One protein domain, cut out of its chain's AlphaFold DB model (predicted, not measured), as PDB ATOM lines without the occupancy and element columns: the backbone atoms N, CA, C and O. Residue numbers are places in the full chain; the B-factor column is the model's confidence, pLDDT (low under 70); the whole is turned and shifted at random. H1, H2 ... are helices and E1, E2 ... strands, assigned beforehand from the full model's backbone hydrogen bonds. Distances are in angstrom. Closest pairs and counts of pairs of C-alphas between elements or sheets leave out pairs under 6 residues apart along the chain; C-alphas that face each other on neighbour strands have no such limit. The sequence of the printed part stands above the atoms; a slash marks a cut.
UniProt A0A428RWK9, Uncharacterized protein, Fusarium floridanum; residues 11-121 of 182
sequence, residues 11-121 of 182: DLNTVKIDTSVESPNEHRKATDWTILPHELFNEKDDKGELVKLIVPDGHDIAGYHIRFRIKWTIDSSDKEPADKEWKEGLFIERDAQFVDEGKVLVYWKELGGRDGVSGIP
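What this domain is: This is residues 11 to 121 of the 182 residues of an uncharacterized protein of Fusarium floridanum (UniProt A0A428RWK9). A long, strongly twisted sheet of three strands, E2, E4 and E5, makes the middle of an elongated domain, with H2 and H3 packed on one of its faces. The small parallel pair E1 and E3 lies toward one end of the long axis, the loop of residues 74 to 86 makes the other end, and H4 follows H3 away from the sheet. The printed part has 111 residues, with four named helices and five named strands in the order E1 H1 E2 E3 E4 E5 H2 H3 H4; the larger sheet runs E2, E4, E5, antiparallel throughout, and the class is mixed, helices and strands. It is only just compact, close to loose, with a radius of gyration of the C-alphas of 15.3 A and spans of 52 by 31 by 19 A.

How they stand to each other: E1, residues 15 to 17, is the parallel neighbour of E3, residues 52 to 54, with N 54 and O 16 at 2.8 A, within hydrogen-bond range. Residues 52 to 53 of E3 also pair, antiparallel, with residues 61 to 62. E2, residues 32 to 41, is antiparallel to E4, residues 65 to 73, at 157 degrees between directions, with N 36 and O 69 at 2.8 A. E4 forms a hairpin with E5, residues 87 to 92, with N 68 and O 91 at 2.7 A. H1, residues 24 to 27, only grazes this sheet. H1 touches H2, residues 93 to 99; their closest C-alphas, of Pro 24 and Asp 95, are 5.7 A apart. H2 is on the sheet at a height of 4.6 A, over none of its strands. H3, residues 101 to 110, is on the same face at a height of 10.2 A, over E2; it runs across the strands, only just, at 63 degrees to E2 on the local plane. H2 and H3 touch at a steep tilt of 47 degrees, opposite ways, with the closest C-alphas, of Gln 97 and Val 104, 5.7 A apart. H4, residues 114 to 117, is not on the sheet; it is close to H3 but not clearly touching, the closest C-alphas, of Trp 108 and Arg 114, being 5.2 A apart. In H2 and H3 every O i to N i+4 pair is within hydrogen-bond range; H1 and H4 are too short for such a pair.

Where its parts are: E1 begins at C-alpha 15, (155.280, 140.154, 111.558). E2 measures 25.2 A from first to last C-alpha and bends by 63 degrees at residue 37. E4 measures 24.7 A, E5 16.0 A and H3 14.4 A. H4 ends at C-alpha 117, (170.899, 160.453, 121.498).

The domain as a whole: The C-alphas farthest apart, of Lys 47 and Asp 78, are 52.7 A apart. The printed part has no cut, and E4 to E5 is the long link. Mean pLDDT of the printed part is 90.5; residues 11 to 13 are under 70.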
ATOM      1  N   ASP A  11     150.760 144.927 119.750       61.16
ATOM      2  CA  ASP A  11     149.760 144.186 118.943       61.16
ATOM      3  C   ASP A  11     149.875 144.579 117.462       61.16
ATOM      4  O   ASP A  11     148.979 145.147 116.827       61.16
ATOM      5  N   LEU A  12     151.067 144.342 116.922       65.88
ATOM      6  CA  LEU A  12     151.383 144.618 115.537       65.88
ATOM      7  C   LEU A  12     150.896 143.429 114.708       65.88
ATOM      8  O   LEU A  12     151.423 142.321 114.796       65.88
ATOM      9  N   ASN A  13     149.873 143.671 113.886       68.81
ATOM     10  CA  ASN A  13     149.233 142.650 113.044       68.81
ATOM     11  C   ASN A  13     150.173 142.049 111.990       68.81
ATOM     12  O   ASN A  13     149.862 141.017 111.391       68.81
ATOM     13  N   THR A  14     151.297 142.713 111.735       79.12
ATOM     14  CA  THR A  14     152.273 142.317 110.731       79.12
ATOM     15  C   THR A  14     153.565 141.927 111.417       79.12
ATOM     16  O   THR A  14     154.129 142.686 112.208       79.12
ATOM     17  N   VAL A  15     154.035 140.733 111.072       83.25
ATOM     18  CA  VAL A  15     155.280 140.154 111.558       83.25
ATOM     19  C   VAL A  15     156.192 139.896 110.363       83.25
ATOM     20  O   VAL A  15     155.733 139.374 109.344       83.25
ATOM     21  N   LYS A  16     157.472 140.253 110.472       87.44
ATOM     22  CA  LYS A  16     158.466 140.062 109.406       87.44
ATOM     23  C   LYS A  16     159.764 139.506 109.978       87.44
ATOM     24  O   LYS A  16     160.205 139.940 111.034       87.44
ATOM     25  N   ILE A  17     160.378 138.559 109.273       87.44
ATOM     26  CA  ILE A  17     161.725 138.089 109.612       87.44
ATOM     27  C   ILE A  17     162.719 139.165 109.181       87.44
ATOM     28  O   ILE A  17     162.738 139.563 108.013       87.44
ATOM     29  N   ASP A  18     163.533 139.624 110.121       88.94
ATOM     30  CA  ASP A  18     164.591 140.590 109.874       88.94
ATOM     31  C   ASP A  18     165.928 139.871 109.682       88.94
ATOM     32  O   ASP A  18     166.532 139.374 110.627       88.94
ATOM     33  N   THR A  19     166.389 139.813 108.433       88.44
ATOM     34  CA  THR A  19     167.705 139.267 108.064       88.44
ATOM     35  C   THR A  19     168.722 140.365 107.752       88.44
ATOM     36  O   THR A  19     169.747 140.088 107.135       88.44
ATOM     37  N   SER A  20     168.415 141.627 108.079       91.25
ATOM     38  CA  SER A  20     169.315 142.770 107.840       91.25
ATOM     39  C   SER A  20     170.278 143.040 109.000       91.25
ATOM     40  O   SER A  20     171.123 143.929 108.906       91.25
ATOM     41  N   VAL A  21     170.146 142.273 110.082       93.19
ATOM     42  CA  VAL A  21     171.018 142.287 111.253       93.19
ATOM     43  C   VAL A  21     171.694 140.928 111.403       93.19
ATOM     44  O   VAL A  21     171.160 139.895 111.002       93.19
ATOM     45  N   GLU A  22     172.882 140.948 111.983       93.81
ATOM     46  CA  GLU A  22     173.654 139.767 112.328       93.81
ATOM     47  C   GLU A  22     173.022 139.019 113.507       93.81
ATOM     48  O   GLU A  22     172.409 139.613 114.401       93.81
ATOM     49  N   SER A  23     173.211 137.698 113.537       88.56
ATOM     50  CA  SER A  23     172.710 136.862 114.631       88.56
ATOM     51  C   SER A  23     173.439 137.182 115.947       88.56
ATOM     52  O   SER A  23     174.674 137.270 115.965       88.56
ATOM     53  N   PRO A  24     172.733 137.252 117.093       87.50
ATOM     54  CA  PRO A  24     173.370 137.367 118.409       87.50
ATOM     55  C   PRO A  24     174.375 136.242 118.691       87.50
ATOM     56  O   PRO A  24     175.334 136.440 119.441       87.50
ATOM     57  N   ASN A  25     174.194 135.061 118.092       90.25
ATOM     58  CA  ASN A  25     175.126 133.945 118.242       90.25
ATOM     59  C   ASN A  25     176.478 134.206 117.576       90.25
ATOM     60  O   ASN A  25     177.489 133.712 118.073       90.25
ATOM     61  N   GLU A  26     176.524 134.981 116.489       89.12
ATOM     62  CA  GLU A  26     177.793 135.406 115.892       89.12
ATOM     63  C   GLU A  26     178.516 136.391 116.808       89.12
ATOM     64  O   GLU A  26     179.719 136.254 117.031       89.12
ATOM     65  N   HIS A  27     177.777 137.315 117.428       90.56
ATOM     66  CA  HIS A  27     178.367 138.276 118.357       90.56
ATOM     67  C   HIS A  27     179.001 137.594 119.576       90.56
ATOM     68  O   HIS A  27     180.106 137.940 119.981       90.56
ATOM     69  N   ARG A  28     178.348 136.562 120.124       92.94
ATOM     70  CA  ARG A  28     178.858 135.780 121.267       92.94
ATOM     71  C   ARG A  28     180.172 135.047 120.985       92.94
ATOM     72  O   ARG A  28     180.848 134.652 121.930       92.94
ATOM     73  N   LYS A  29     180.523 134.830 119.714       93.06
ATOM     74  CA  LYS A  29     181.799 134.215 119.314       93.06
ATOM     75  C   LYS A  29     182.943 135.226 119.265       93.06
ATOM     76  O   LYS A  29     184.093 134.808 119.149       93.06
ATOM     77  N   ALA A  30     182.643 136.526 119.296       93.81
ATOM     78  CA  ALA A  30     183.650 137.570 119.218       93.81
ATOM     79  C   ALA A  30     184.598 137.502 120.421       93.81
ATOM     80  O   ALA A  30     184.168 137.460 121.572       93.81
ATOM     81  N   THR A  31     185.896 137.516 120.139       93.31
ATOM     82  CA  THR A  31     186.958 137.619 121.145       93.31
ATOM     83  C   THR A  31     187.207 139.074 121.519       93.31
ATOM     84  O   THR A  31     187.540 139.363 122.665       93.31
ATOM     85  N   ASP A  32     186.998 139.992 120.572       93.75
ATOM     86  CA  ASP A  32     186.963 141.431 120.806       93.75
ATOM     87  C   ASP A  32     186.012 142.133 119.826       93.75
ATOM     88  O   ASP A  32     185.746 141.640 118.724       93.75
ATOM     89  N   TRP A  33     185.477 143.279 120.244       96.38
ATOM     90  CA  TRP A  33     184.542 144.084 119.467       96.38
ATOM     91  C   TRP A  33     184.382 145.508 120.002       96.38
ATOM     92  O   TRP A  33     184.544 145.767 121.197       96.38
ATOM     93  N   THR A  34     183.992 146.421 119.116       96.50
ATOM     94  CA  THR A  34     183.657 147.807 119.453       96.50
ATOM     95  C   THR A  34     182.387 148.251 118.744       96.50
ATOM     96  O   THR A  34     182.121 147.864 117.601       96.50
ATOM     97  N   ILE A  35     181.622 149.107 119.417       98.00
ATOM     98  CA  ILE A  35     180.498 149.819 118.815       98.00
ATOM     99  C   ILE A  35     181.068 150.991 118.010       98.00
ATOM    100  O   ILE A  35     181.956 151.702 118.479       98.00
ATOM    101  N   LEU A  36     180.589 151.151 116.780       95.81
ATOM    102  CA  LEU A  36     180.874 152.279 115.899       95.81
ATOM    103  C   LEU A  36     179.676 153.267 116.006       95.81
ATOM    104  O   LEU A  36     179.414 153.728 117.121       95.81
ATOM    105  N   PRO A  37     178.903 153.634 114.958       95.31
ATOM    106  CA  PRO A  37     177.666 154.389 115.177       95.31
ATOM    107  C   PRO A  37     176.473 153.495 115.545       95.31
ATOM    108  O   PRO A  37     176.444 152.295 115.260       95.31
ATOM    109  N   HIS A  38     175.459 154.132 116.125       97.19
ATOM    110  CA  HIS A  38     174.123 153.581 116.298       97.19
ATOM    111  C   HIS A  38     173.146 154.249 115.326       97.19
ATOM    112  O   HIS A  38     173.380 155.369 114.868       97.19
ATOM    113  N   GLU A  39     172.040 153.576 115.036       95.81
ATOM    114  CA  GLU A  39     170.931 154.129 114.266       95.81
ATOM    115  C   GLU A  39     169.586 153.731 114.879       95.81
ATOM    116  O   GLU A  39     169.417 152.616 115.383       95.81
ATOM    117  N   LEU A  40     168.628 154.658 114.831       94.81
ATOM    118  CA  LEU A  40     167.228 154.371 115.114       94.81
ATOM    119  C   LEU A  40     166.623 153.640 113.920       94.81
ATOM    120  O   LEU A  40     166.698 154.122 112.789       94.81
ATOM    121  N   PHE A  41     165.963 152.521 114.185       93.38
ATOM    122  CA  PHE A  41     165.290 151.735 113.167       93.38
ATOM    123  C   PHE A  41     163.843 151.437 113.557       93.38
ATOM    124  O   PHE A  41     163.523 151.138 114.710       93.38
ATOM    125  N   ASN A  42     162.961 151.478 112.562       90.19
ATOM    126  CA  ASN A  42     161.612 150.943 112.642       90.19
ATOM    127  C   ASN A  42     161.159 150.505 111.243       90.19
ATOM    128  O   ASN A  42     161.389 151.210 110.263       90.19
ATOM    129  N   GLU A  43     160.439 149.393 111.166       89.19
ATOM    130  CA  GLU A  43     159.768 148.950 109.941       89.19
ATOM    131  C   GLU A  43     158.285 149.331 110.023       89.19
ATOM    132  O   GLU A  43     157.678 149.264 111.100       89.19
ATOM    133  N   LYS A  44     157.704 149.740 108.893       88.94
ATOM    134  CA  LYS A  44     156.266 149.996 108.762       88.94
ATOM    135  C   LYS A  44     155.669 149.157 107.638       88.94
ATOM    136  O   LYS A  44     156.346 148.890 106.649       88.94
ATOM    137  N   ASP A  45     154.415 148.752 107.797       86.25
ATOM    138  CA  ASP A  45     153.651 148.071 106.756       86.25
ATOM    139  C   ASP A  45     153.158 149.058 105.677       86.25
ATOM    140  O   ASP A  45     153.340 150.275 105.779       86.25
ATOM    141  N   ASP A  46     152.475 148.544 104.651       87.88
ATOM    142  CA  ASP A  46     151.914 149.353 103.556       87.88
ATOM    143  C   ASP A  46     150.865 150.386 104.022       87.88
ATOM    144  O   ASP A  46     150.472 151.274 103.263       87.88
ATOM    145  N   LYS A  47     150.384 150.277 105.267       86.44
ATOM    146  CA  LYS A  47     149.423 151.195 105.894       86.44
ATOM    147  C   LYS A  47     150.108 152.199 106.826       86.44
ATOM    148  O   LYS A  47     149.424 153.049 107.396       86.44
ATOM    149  N   GLY A  48     151.433 152.137 106.956       84.56
ATOM    150  CA  GLY A  48     152.226 153.007 107.820       84.56
ATOM    151  C   GLY A  48     152.210 152.611 109.301       84.56
ATOM    152  O   GLY A  48     152.679 153.395 110.132       84.56
ATOM    153  N   GLU A  49     151.686 151.433 109.639       85.81
ATOM    154  CA  GLU A  49     151.667 150.893 111.001       85.81
ATOM    155  C   GLU A  49     152.988 150.175 111.291       85.81
ATOM    156  O   GLU A  49     153.615 149.630 110.384       85.81
ATOM    157  N   LEU A  50     153.442 150.180 112.546       85.06
ATOM    158  CA  LEU A  50     154.696 149.520 112.920       85.06
ATOM    159  C   LEU A  50     154.606 147.998 112.720       85.06
ATOM    160  O   LEU A  50     153.547 147.395 112.886       85.06
ATOM    161  N   VAL A  51     155.737 147.375 112.397       85.38
ATOM    162  CA  VAL A  51     155.859 145.921 112.204       85.38
ATOM    163  C   VAL A  51     156.632 145.297 113.367       85.38
ATOM    164  O   VAL A  51     157.612 145.877 113.847       85.38
ATOM    165  N   LYS A  52     156.207 144.110 113.823       85.50
ATOM    166  CA  LYS A  52     156.990 143.281 114.753       85.50
ATOM    167  C   LYS A  52     158.044 142.516 113.952       85.50
ATOM    168  O   LYS A  52     157.717 141.809 112.999       85.50
ATOM    169  N   LEU A  53     159.308 142.658 114.324       85.56
ATOM    170  CA  LEU A  53     160.424 141.979 113.680       85.56
ATOM    171  C   LEU A  53     160.811 140.726 114.466       85.56
ATOM    172  O   LEU A  53     161.066 140.804 115.668       85.56
ATOM    173  N   ILE A  54     160.866 139.592 113.768       84.00
ATOM    174  CA  ILE A  54     161.465 138.353 114.267       84.00
ATOM    175  C   ILE A  54     162.939 138.380 113.900       84.00
ATOM    176  O   ILE A  54     163.289 138.440 112.719       84.00
ATOM    177  N   VAL A  55     163.789 138.294 114.913       82.81
ATOM    178  CA  VAL A  55     165.242 138.286 114.761       82.81
ATOM    179  C   VAL A  55     165.708 136.841 114.899       82.81
ATOM    180  O   VAL A  55     165.517 136.259 115.968       82.81
ATOM    181  N   PRO A  56     166.300 136.230 113.858       81.25
ATOM    182  CA  PRO A  56     166.830 134.875 113.967       81.25
ATOM    183  C   PRO A  56     167.790 134.738 115.157       81.25
ATOM    184  O   PRO A  56     168.670 135.573 115.346       81.25
ATOM    185  N   ASP A  57     167.602 133.691 115.965       81.38
ATOM    186  CA  ASP A  57     168.342 133.409 117.210       81.38
ATOM    187  C   ASP A  57     168.255 134.478 118.323       81.38
ATOM    188  O   ASP A  57     168.906 134.341 119.366       81.38
ATOM    189  N   GLY A  58     167.472 135.537 118.117       76.19
ATOM    190  CA  GLY A  58     167.211 136.602 119.079       76.19
ATOM    191  C   GLY A  58     165.774 136.567 119.593       76.19
ATOM    192  O   GLY A  58     164.978 135.704 119.236       76.19
ATOM    193  N   HIS A  59     165.434 137.525 120.454       74.75
ATOM    194  CA  HIS A  59     164.035 137.776 120.803       74.75
ATOM    195  C   HIS A  59     163.390 138.694 119.754       74.75
ATOM    196  O   HIS A  59     164.066 139.485 119.088       74.75
ATOM    197  N   ASP A  60     162.071 138.662 119.647       77.69
ATOM    198  CA  ASP A  60     161.359 139.568 118.752       77.69
ATOM    199  C   ASP A  60     161.428 141.027 119.232       77.69
ATOM    200  O   ASP A  60     161.665 141.307 120.413       77.69
ATOM    201  N   ILE A  61     161.223 141.973 118.313       79.88
ATOM    202  CA  ILE A  61     161.231 143.413 118.598       79.88
ATOM    203  C   ILE A  61     160.040 144.079 117.929       79.88
ATOM    204  O   ILE A  61     159.854 143.974 116.720       79.88
ATOM    205  N   ALA A  62     159.243 144.802 118.708       77.44
ATOM    206  CA  ALA A  62     158.126 145.588 118.201       77.44
ATOM    207  C   ALA A  62     158.499 147.076 118.108       77.44
ATOM    208  O   ALA A  62     158.982 147.666 119.071       77.44
ATOM    209  N   GLY A  63     158.242 147.704 116.962       83.50
ATOM    210  CA  GLY A  63     158.390 149.153 116.812       83.50
ATOM    211  C   GLY A  63     159.836 149.667 116.798       83.50
ATOM    212  O   GLY A  63     160.732 149.044 116.224       83.50
ATOM    213  N   TYR A  64     160.039 150.856 117.375       88.62
ATOM    214  CA  TYR A  64     161.309 151.592 117.353       88.62
ATOM    215  C   TYR A  64     162.392 150.903 118.173       88.62
ATOM    216  O   TYR A  64     162.192 150.678 119.360       88.62
ATOM    217  N   HIS A  65     163.554 150.637 117.590       91.25
ATOM    218  CA  HIS A  65     164.700 150.060 118.293       91.25
ATOM    219  C   HIS A  65     166.019 150.609 117.758       91.25
ATOM    220  O   HIS A  65     166.055 151.252 116.710       91.25
ATOM    221  N   ILE A  66     167.107 150.351 118.483       95.69
ATOM    222  CA  ILE A  66     168.452 150.751 118.072       95.69
ATOM    223  C   ILE A  66     169.188 149.581 117.430       95.69
ATOM    224  O   ILE A  66     169.182 148.458 117.949       95.69
ATOM    225  N   ARG A  67     169.872 149.880 116.328       96.44
ATOM    226  CA  ARG A  67     170.883 149.014 115.728       96.44
ATOM    227  C   ARG A  67     172.260 149.623 115.940       96.44
ATOM    228  O   ARG A  67     172.479 150.804 115.681       96.44
ATOM    229  N   PHE A  68     173.193 148.813 116.414       97.75
ATOM    230  CA  PHE A  68     174.602 149.146 116.510       97.75
ATOM    231  C   PHE A  68     175.343 148.607 115.305       97.75
ATOM    232  O   PHE A  68     175.290 147.411 115.018       97.75
ATOM    233  N   ARG A  69     176.117 149.471 114.653       98.00
ATOM    234  CA  ARG A  69     177.190 149.004 113.788       98.00
ATOM    235  C   ARG A  69     178.340 148.559 114.676       98.00
ATOM    236  O   ARG A  69     178.896 149.366 115.417       98.00
ATOM    237  N   ILE A  70     178.682 147.283 114.611       97.94
ATOM    238  CA  ILE A  70     179.739 146.690 115.427       97.94
ATOM    239  C   ILE A  70     180.844 146.206 114.507       97.94
ATOM    240  O   ILE A  70     180.586 145.617 113.457       97.94
ATOM    241  N   LYS A  71     182.079 146.454 114.936       97.19
ATOM    242  CA  LYS A  71     183.279 145.844 114.377       97.19
ATOM    243  C   LYS A  71     183.789 144.805 115.365       97.19
ATOM    244  O   LYS A  71     184.013 145.149 116.523       97.19
ATOM    245  N   TRP A  72     183.961 143.558 114.935       96.56
ATOM    246  CA  TRP A  72     184.367 142.452 115.811       96.56
ATOM    247  C   TRP A  72     185.382 141.524 115.156       96.56
ATOM    248  O   TRP A  72     185.515 141.472 113.934       96.56
ATOM    249  N   THR A  73     186.093 140.769 115.981       96.06
ATOM    250  CA  THR A  73     186.979 139.693 115.547       96.06
ATOM    251  C   THR A  73     186.712 138.444 116.376       96.06
ATOM    252  O   THR A  73     186.292 138.524 117.528       96.06
ATOM    253  N   ILE A  74     186.927 137.280 115.767       95.25
ATOM    254  CA  ILE A  74     186.949 135.982 116.457       95.25
ATOM    255  C   ILE A  74     188.386 135.461 116.604       95.25
ATOM    256  O   ILE A  74     188.596 134.354 117.097       95.25
ATOM    257  N   ASP A  75     189.376 136.231 116.134       91.88
ATOM    258  CA  ASP A  75     190.784 135.872 116.232       91.88
ATOM    259  C   ASP A  75     191.236 136.029 117.693       91.88
ATOM    260  O   ASP A  75     191.365 137.135 118.236       91.88
ATOM    261  N   SER A  76     191.435 134.888 118.349       91.00
ATOM    262  CA  SER A  76     191.927 134.788 119.724       91.00
ATOM    263  C   SER A  76     193.452 134.818 119.828       91.00
ATOM    264  O   SER A  76     193.969 134.719 120.936       91.00
ATOM    265  N   SER A  77     194.181 134.928 118.712       92.06
ATOM    266  CA  SER A  77     195.642 134.988 118.737       92.06
ATOM    267  C   SER A  77     196.165 136.306 119.313       92.06
ATOM    268  O   SER A  77     195.484 137.340 119.306       92.06
ATOM    269  N   ASP A  78     197.424 136.270 119.748       88.62
ATOM    270  CA  ASP A  78     198.162 137.412 120.302       88.62
ATOM    271  C   ASP A  78     198.682 138.381 119.224       88.62
ATOM    272  O   ASP A  78     199.589 139.172 119.476       88.62
ATOM    273  N   LYS A  79     198.150 138.315 117.996       91.81
ATOM    274  CA  LYS A  79     198.474 139.293 116.952       91.81
ATOM    275  C   LYS A  79     198.081 140.697 117.402       91.81
ATOM    276  O   LYS A  79     197.064 140.881 118.077       91.81
ATOM    277  N   GLU A  80     198.836 141.685 116.932       89.62
ATOM    278  CA  GLU A  80     198.464 143.088 117.079       89.62
ATOM    279  C   GLU A  80     197.063 143.339 116.492       89.62
ATOM    280  O   GLU A  80     196.708 142.731 115.475       89.62
ATOM    281  N   PRO A  81     196.250 144.245 117.069       87.44
ATOM    282  CA  PRO A  81     194.891 144.504 116.589       87.44
ATOM    283  C   PRO A  81     194.807 144.849 115.097       87.44
ATOM    284  O   PRO A  81     193.816 144.516 114.454       87.44
ATOM    285  N   ALA A  82     195.836 145.489 114.533       89.31
ATOM    286  CA  ALA A  82     195.898 145.837 113.113       89.31
ATOM    287  C   ALA A  82     196.023 144.613 112.183       89.31
ATOM    288  O   ALA A  82     195.601 144.689 111.030       89.31
ATOM    289  N   ASP A  83     196.549 143.496 112.693       92.19
ATOM    290  CA  ASP A  83     196.811 142.267 111.934       92.19
ATOM    291  C   ASP A  83     195.717 141.203 112.126       92.19
ATOM    292  O   ASP A  83     195.776 140.116 111.538       92.19
ATOM    293  N   LYS A  84     194.717 141.488 112.968       93.62
ATOM    294  CA  LYS A  84     193.559 140.612 113.164       93.62
ATOM    295  C   LYS A  84     192.567 140.759 112.017       93.62
ATOM    296  O   LYS A  84     192.377 141.836 111.454       93.62
ATOM    297  N   GLU A  85     191.879 139.667 111.704       94.31
ATOM    298  CA  GLU A  85     190.760 139.705 110.767       94.31
ATOM    299  C   GLU A  85     189.531 140.292 111.471       94.31
ATOM    300  O   GLU A  85     188.982 139.695 112.402       94.31
ATOM    301  N   TRP A  86     189.114 141.477 111.029       96.00
ATOM    302  CA  TRP A  86     187.935 142.162 111.547       96.00
ATOM    303  C   TRP A  86     186.759 142.039 110.588       96.00
ATOM    304  O   TRP A  86     186.903 142.189 109.376       96.00
ATOM    305  N   LYS A  87     185.579 141.835 111.164       96.50
ATOM    306  CA  LYS A  87     184.280 141.857 110.497       96.50
ATOM    307  C   LYS A  87     183.489 143.073 110.960       96.50
ATOM    308  O   LYS A  87     183.740 143.602 112.042       96.50
ATOM    309  N   GLU A  88     182.538 143.499 110.142       96.50
ATOM    310  CA  GLU A  88     181.624 144.596 110.448       96.50
ATOM    311  C   GLU A  88     180.201 144.250 110.011       96.50
ATOM    312  O   GLU A  88     180.006 143.535 109.031       96.50
ATOM    313  N   GLY A  89     179.214 144.780 110.732       96.25
ATOM    314  CA  GLY A  89     177.820 144.361 110.611       96.25
ATOM    315  C   GLY A  89     176.922 145.075 111.617       96.25
ATOM    316  O   GLY A  89     177.401 145.814 112.483       96.25
ATOM    317  N   LEU A  90     175.613 144.892 111.464       96.88
ATOM    318  CA  LEU A  90     174.599 145.514 112.311       96.88
ATOM    319  C   LEU A  90     174.080 144.507 113.328       96.88
ATOM    320  O   LEU A  90     173.657 143.423 112.952       96.88
ATOM    321  N   PHE A  91     174.042 144.890 114.597       95.50
ATOM    322  CA  PHE A  91     173.424 144.112 115.665       95.50
ATOM    323  C   PHE A  91     172.375 144.950 116.364       95.50
ATOM    324  O   PHE A  91     172.464 146.173 116.424       95.50
ATOM    325  N   ILE A  92     171.391 144.296 116.952       94.88
ATOM    326  CA  ILE A  92     170.411 144.972 117.791       94.88
ATOM    327  C   ILE A  92     171.047 145.330 119.136       94.88
ATOM    328  O   ILE A  92     171.744 144.513 119.740       94.88
ATOM    329  N   GLU A  93     170.741 146.526 119.648       95.75
ATOM    330  CA  GLU A  93     171.212 147.011 120.954       95.75
ATOM    331  C   GLU A  93     170.970 146.008 122.089       95.75
ATOM    332  O   GLU A  93     171.894 145.681 122.831       95.75
ATOM    333  N   ARG A  94     169.740 145.493 122.205       93.00
ATOM    334  CA  ARG A  94     169.356 144.475 123.194       93.00
ATOM    335  C   ARG A  94     170.303 143.277 123.171       93.00
ATOM    336  O   ARG A  94     170.760 142.818 124.213       93.00
ATOM    337  N   ASP A  95     170.582 142.773 121.977       92.00
ATOM    338  CA  ASP A  95     171.382 141.572 121.786       92.00
ATOM    339  C   ASP A  95     172.856 141.834 122.098       92.00
ATOM    340  O   ASP A  95     173.494 141.024 122.767       92.00
ATOM    341  N   ALA A  96     173.374 143.003 121.715       95.12
ATOM    342  CA  ALA A  96     174.699 143.454 122.125       95.12
ATOM    343  C   ALA A  96     174.811 143.613 123.652       95.12
ATOM    344  O   ALA A  96     175.807 143.189 124.236       95.12
ATOM    345  N   GLN A  97     173.777 144.143 124.312       95.69
ATOM    346  CA  GLN A  97     173.755 144.306 125.768       95.69
ATOM    347  C   GLN A  97     173.718 142.961 126.503       95.69
ATOM    348  O   GLN A  97     174.289 142.836 127.584       95.69
ATOM    349  N   PHE A  98     173.089 141.934 125.924       92.38
ATOM    350  CA  PHE A  98     173.169 140.577 126.468       92.38
ATOM    351  C   PHE A  98     174.568 139.963 126.363       92.38
ATOM    352  O   PHE A  98     174.893 139.093 127.171       92.38
ATOM    353  N   VAL A  99     175.373 140.371 125.377       93.69
ATOM    354  CA  VAL A  99     176.753 139.890 125.206       93.69
ATOM    355  C   VAL A  99     177.701 140.601 126.167       93.69
ATOM    356  O   VAL A  99     178.429 139.935 126.900       93.69
ATOM    357  N   ASP A 100     177.678 141.934 126.191       95.25
ATOM    358  CA  ASP A 100     178.477 142.742 127.115       95.25
ATOM    359  C   ASP A 100     177.709 144.014 127.494       95.25
ATOM    360  O   ASP A 100     177.717 145.026 126.788       95.25
ATOM    361  N   GLU A 101     177.027 143.955 128.637       96.12
ATOM    362  CA  GLU A 101     176.288 145.094 129.177       96.12
ATOM    363  C   GLU A 101     177.220 146.284 129.448       96.12
ATOM    364  O   GLU A 101     176.856 147.426 129.171       96.12
ATOM    365  N   GLY A 102     178.441 146.029 129.931       96.62
ATOM    366  CA  GLY A 102     179.400 147.075 130.274       96.62
ATOM    367  C   GLY A 102     179.786 147.923 129.065       96.62
ATOM    368  O   GLY A 102     179.720 149.152 129.139       96.62
ATOM    369  N   LYS A 103     180.116 147.284 127.934       96.69
ATOM    370  CA  LYS A 103     180.454 147.995 126.687       96.69
ATOM    371  C   LYS A 103     179.300 148.863 126.178       96.69
ATOM    372  O   LYS A 103     179.532 150.008 125.794       96.69
ATOM    373  N   VAL A 104     178.062 148.361 126.219       97.62
ATOM    374  CA  VAL A 104     176.879 149.132 125.785       97.62
ATOM    375  C   VAL A 104     176.624 150.336 126.696       97.62
ATOM    376  O   VAL A 104     176.365 151.436 126.209       97.62
ATOM    377  N   LEU A 105     176.732 150.165 128.015       96.62
ATOM    378  CA  LEU A 105     176.517 151.264 128.960       96.62
ATOM    379  C   LEU A 105     177.606 152.340 128.858       96.62
ATOM    380  O   LEU A 105     177.295 153.531 128.923       96.62
ATOM    381  N   VAL A 106     178.870 151.943 128.669       97.44
ATOM    382  CA  VAL A 106     179.974 152.889 128.430       97.44
ATOM    383  C   VAL A 106     179.721 153.689 127.157       97.44
ATOM    384  O   VAL A 106     179.786 154.914 127.209       97.44
ATOM    385  N   TYR A 107     179.339 153.023 126.063       97.62
ATOM    386  CA  TYR A 107     179.008 153.684 124.801       97.62
ATOM    387  C   TYR A 107     177.945 154.775 124.976       97.62
ATOM    388  O   TYR A 107     178.144 155.921 124.573       97.62
ATOM    389  N   TRP A 108     176.830 154.461 125.643       96.81
ATOM    390  CA  TRP A 108     175.787 155.461 125.874       96.81
ATOM    391  C   TRP A 108     176.238 156.596 126.781       96.81
ATOM    392  O   TRP A 108     175.907 157.755 126.529       96.81
ATOM    393  N   LYS A 109     177.008 156.284 127.824       95.25
ATOM    394  CA  LYS A 109     177.543 157.287 128.744       95.25
ATOM    395  C   LYS A 109     178.480 158.269 128.038       95.25
ATOM    396  O   LYS A 109     178.390 159.466 128.297       95.25
ATOM    397  N   GLU A 110     179.344 157.785 127.150       96.00
ATOM    398  CA  GLU A 110     180.260 158.620 126.359       96.00
ATOM    399  C   GLU A 110     179.517 159.586 125.427       96.00
ATOM    400  O   GLU A 110     179.997 160.689 125.170       96.00
ATOM    401  N   LEU A 111     178.308 159.219 124.996       95.69
ATOM    402  CA  LEU A 111     177.421 160.069 124.200       95.69
ATOM    403  C   LEU A 111     176.522 161.000 125.035       95.69
ATOM    404  O   LEU A 111     175.688 161.706 124.475       95.69
ATOM    405  N   GLY A 112     176.688 161.037 126.361       93.94
ATOM    406  CA  GLY A 112     175.893 161.885 127.258       93.94
ATOM    407  C   GLY A 112     174.586 161.253 127.751       93.94
ATOM    408  O   GLY A 112     173.765 161.945 128.349       93.94
ATOM    409  N   GLY A 113     174.415 159.944 127.551       92.12
ATOM    410  CA  GLY A 113     173.250 159.173 127.979       92.12
ATOM    411  C   GLY A 113     172.306 158.830 126.828       92.12
ATOM    412  O   GLY A 113     172.095 159.617 125.909       92.12
ATOM    413  N   ARG A 114     171.704 157.641 126.903       92.62
ATOM    414  CA  ARG A 114     170.872 157.058 125.841       92.62
ATOM    415  C   ARG A 114     169.662 157.912 125.453       92.62
ATOM    416  O   ARG A 114     169.375 158.045 124.264       92.62
ATOM    417  N   ASP A 115     168.974 158.501 126.431       88.75
ATOM    418  CA  ASP A 115     167.758 159.301 126.203       88.75
ATOM    419  C   ASP A 115     168.011 160.481 125.262       88.75
ATOM    420  O   ASP A 115     167.178 160.800 124.418       88.75
ATOM    421  N   GLY A 116     169.187 161.104 125.371       86.25
ATOM    422  CA  GLY A 116     169.531 162.293 124.596       86.25
ATOM    423  C   GLY A 116     169.917 162.013 123.144       86.25
ATOM    424  O   GLY A 116     169.881 162.937 122.332       86.25
ATOM    425  N   VAL A 117     170.295 160.774 122.807       92.62
ATOM    426  CA  VAL A 117     170.899 160.453 121.498       92.62
ATOM    427  C   VAL A 117     170.211 159.327 120.732       92.62
ATOM    428  O   VAL A 117     170.307 159.300 119.512       92.62
ATOM    429  N   SER A 118     169.478 158.432 121.404       91.56
ATOM    430  CA  SER A 118     168.869 157.258 120.757       91.56
ATOM    431  C   SER A 118     167.797 157.618 119.721       91.56
ATOM    432  O   SER A 118     167.560 156.865 118.780       91.56
ATOM    433  N   GLY A 119     167.117 158.755 119.902       89.94
ATOM    434  CA  GLY A 119     165.998 159.168 119.056       89.94
ATOM    435  C   GLY A 119     164.737 158.310 119.215       89.94
ATOM    436  O   GLY A 119     163.771 158.522 118.481       89.94
ATOM    437  N   ILE A 120     164.713 157.357 120.156       87.38
ATOM    438  CA  ILE A 120     163.501 156.594 120.471       87.38
ATOM    439  C   ILE A 120     162.469 157.548 121.093       87.38
ATOM    440  O   ILE A 120     162.816 158.284 122.017       87.38
ATOM    441  N   PRO A 121     161.206 157.551 120.625       84.94
ATOM    442  CA  PRO A 121     160.176 158.382 121.241       84.94
ATOM    443  C   PRO A 121     159.901 157.954 122.690       84.94
ATOM    444  O   PRO A 121     159.869 156.760 122.976       84.94
TER     445      PRO A 121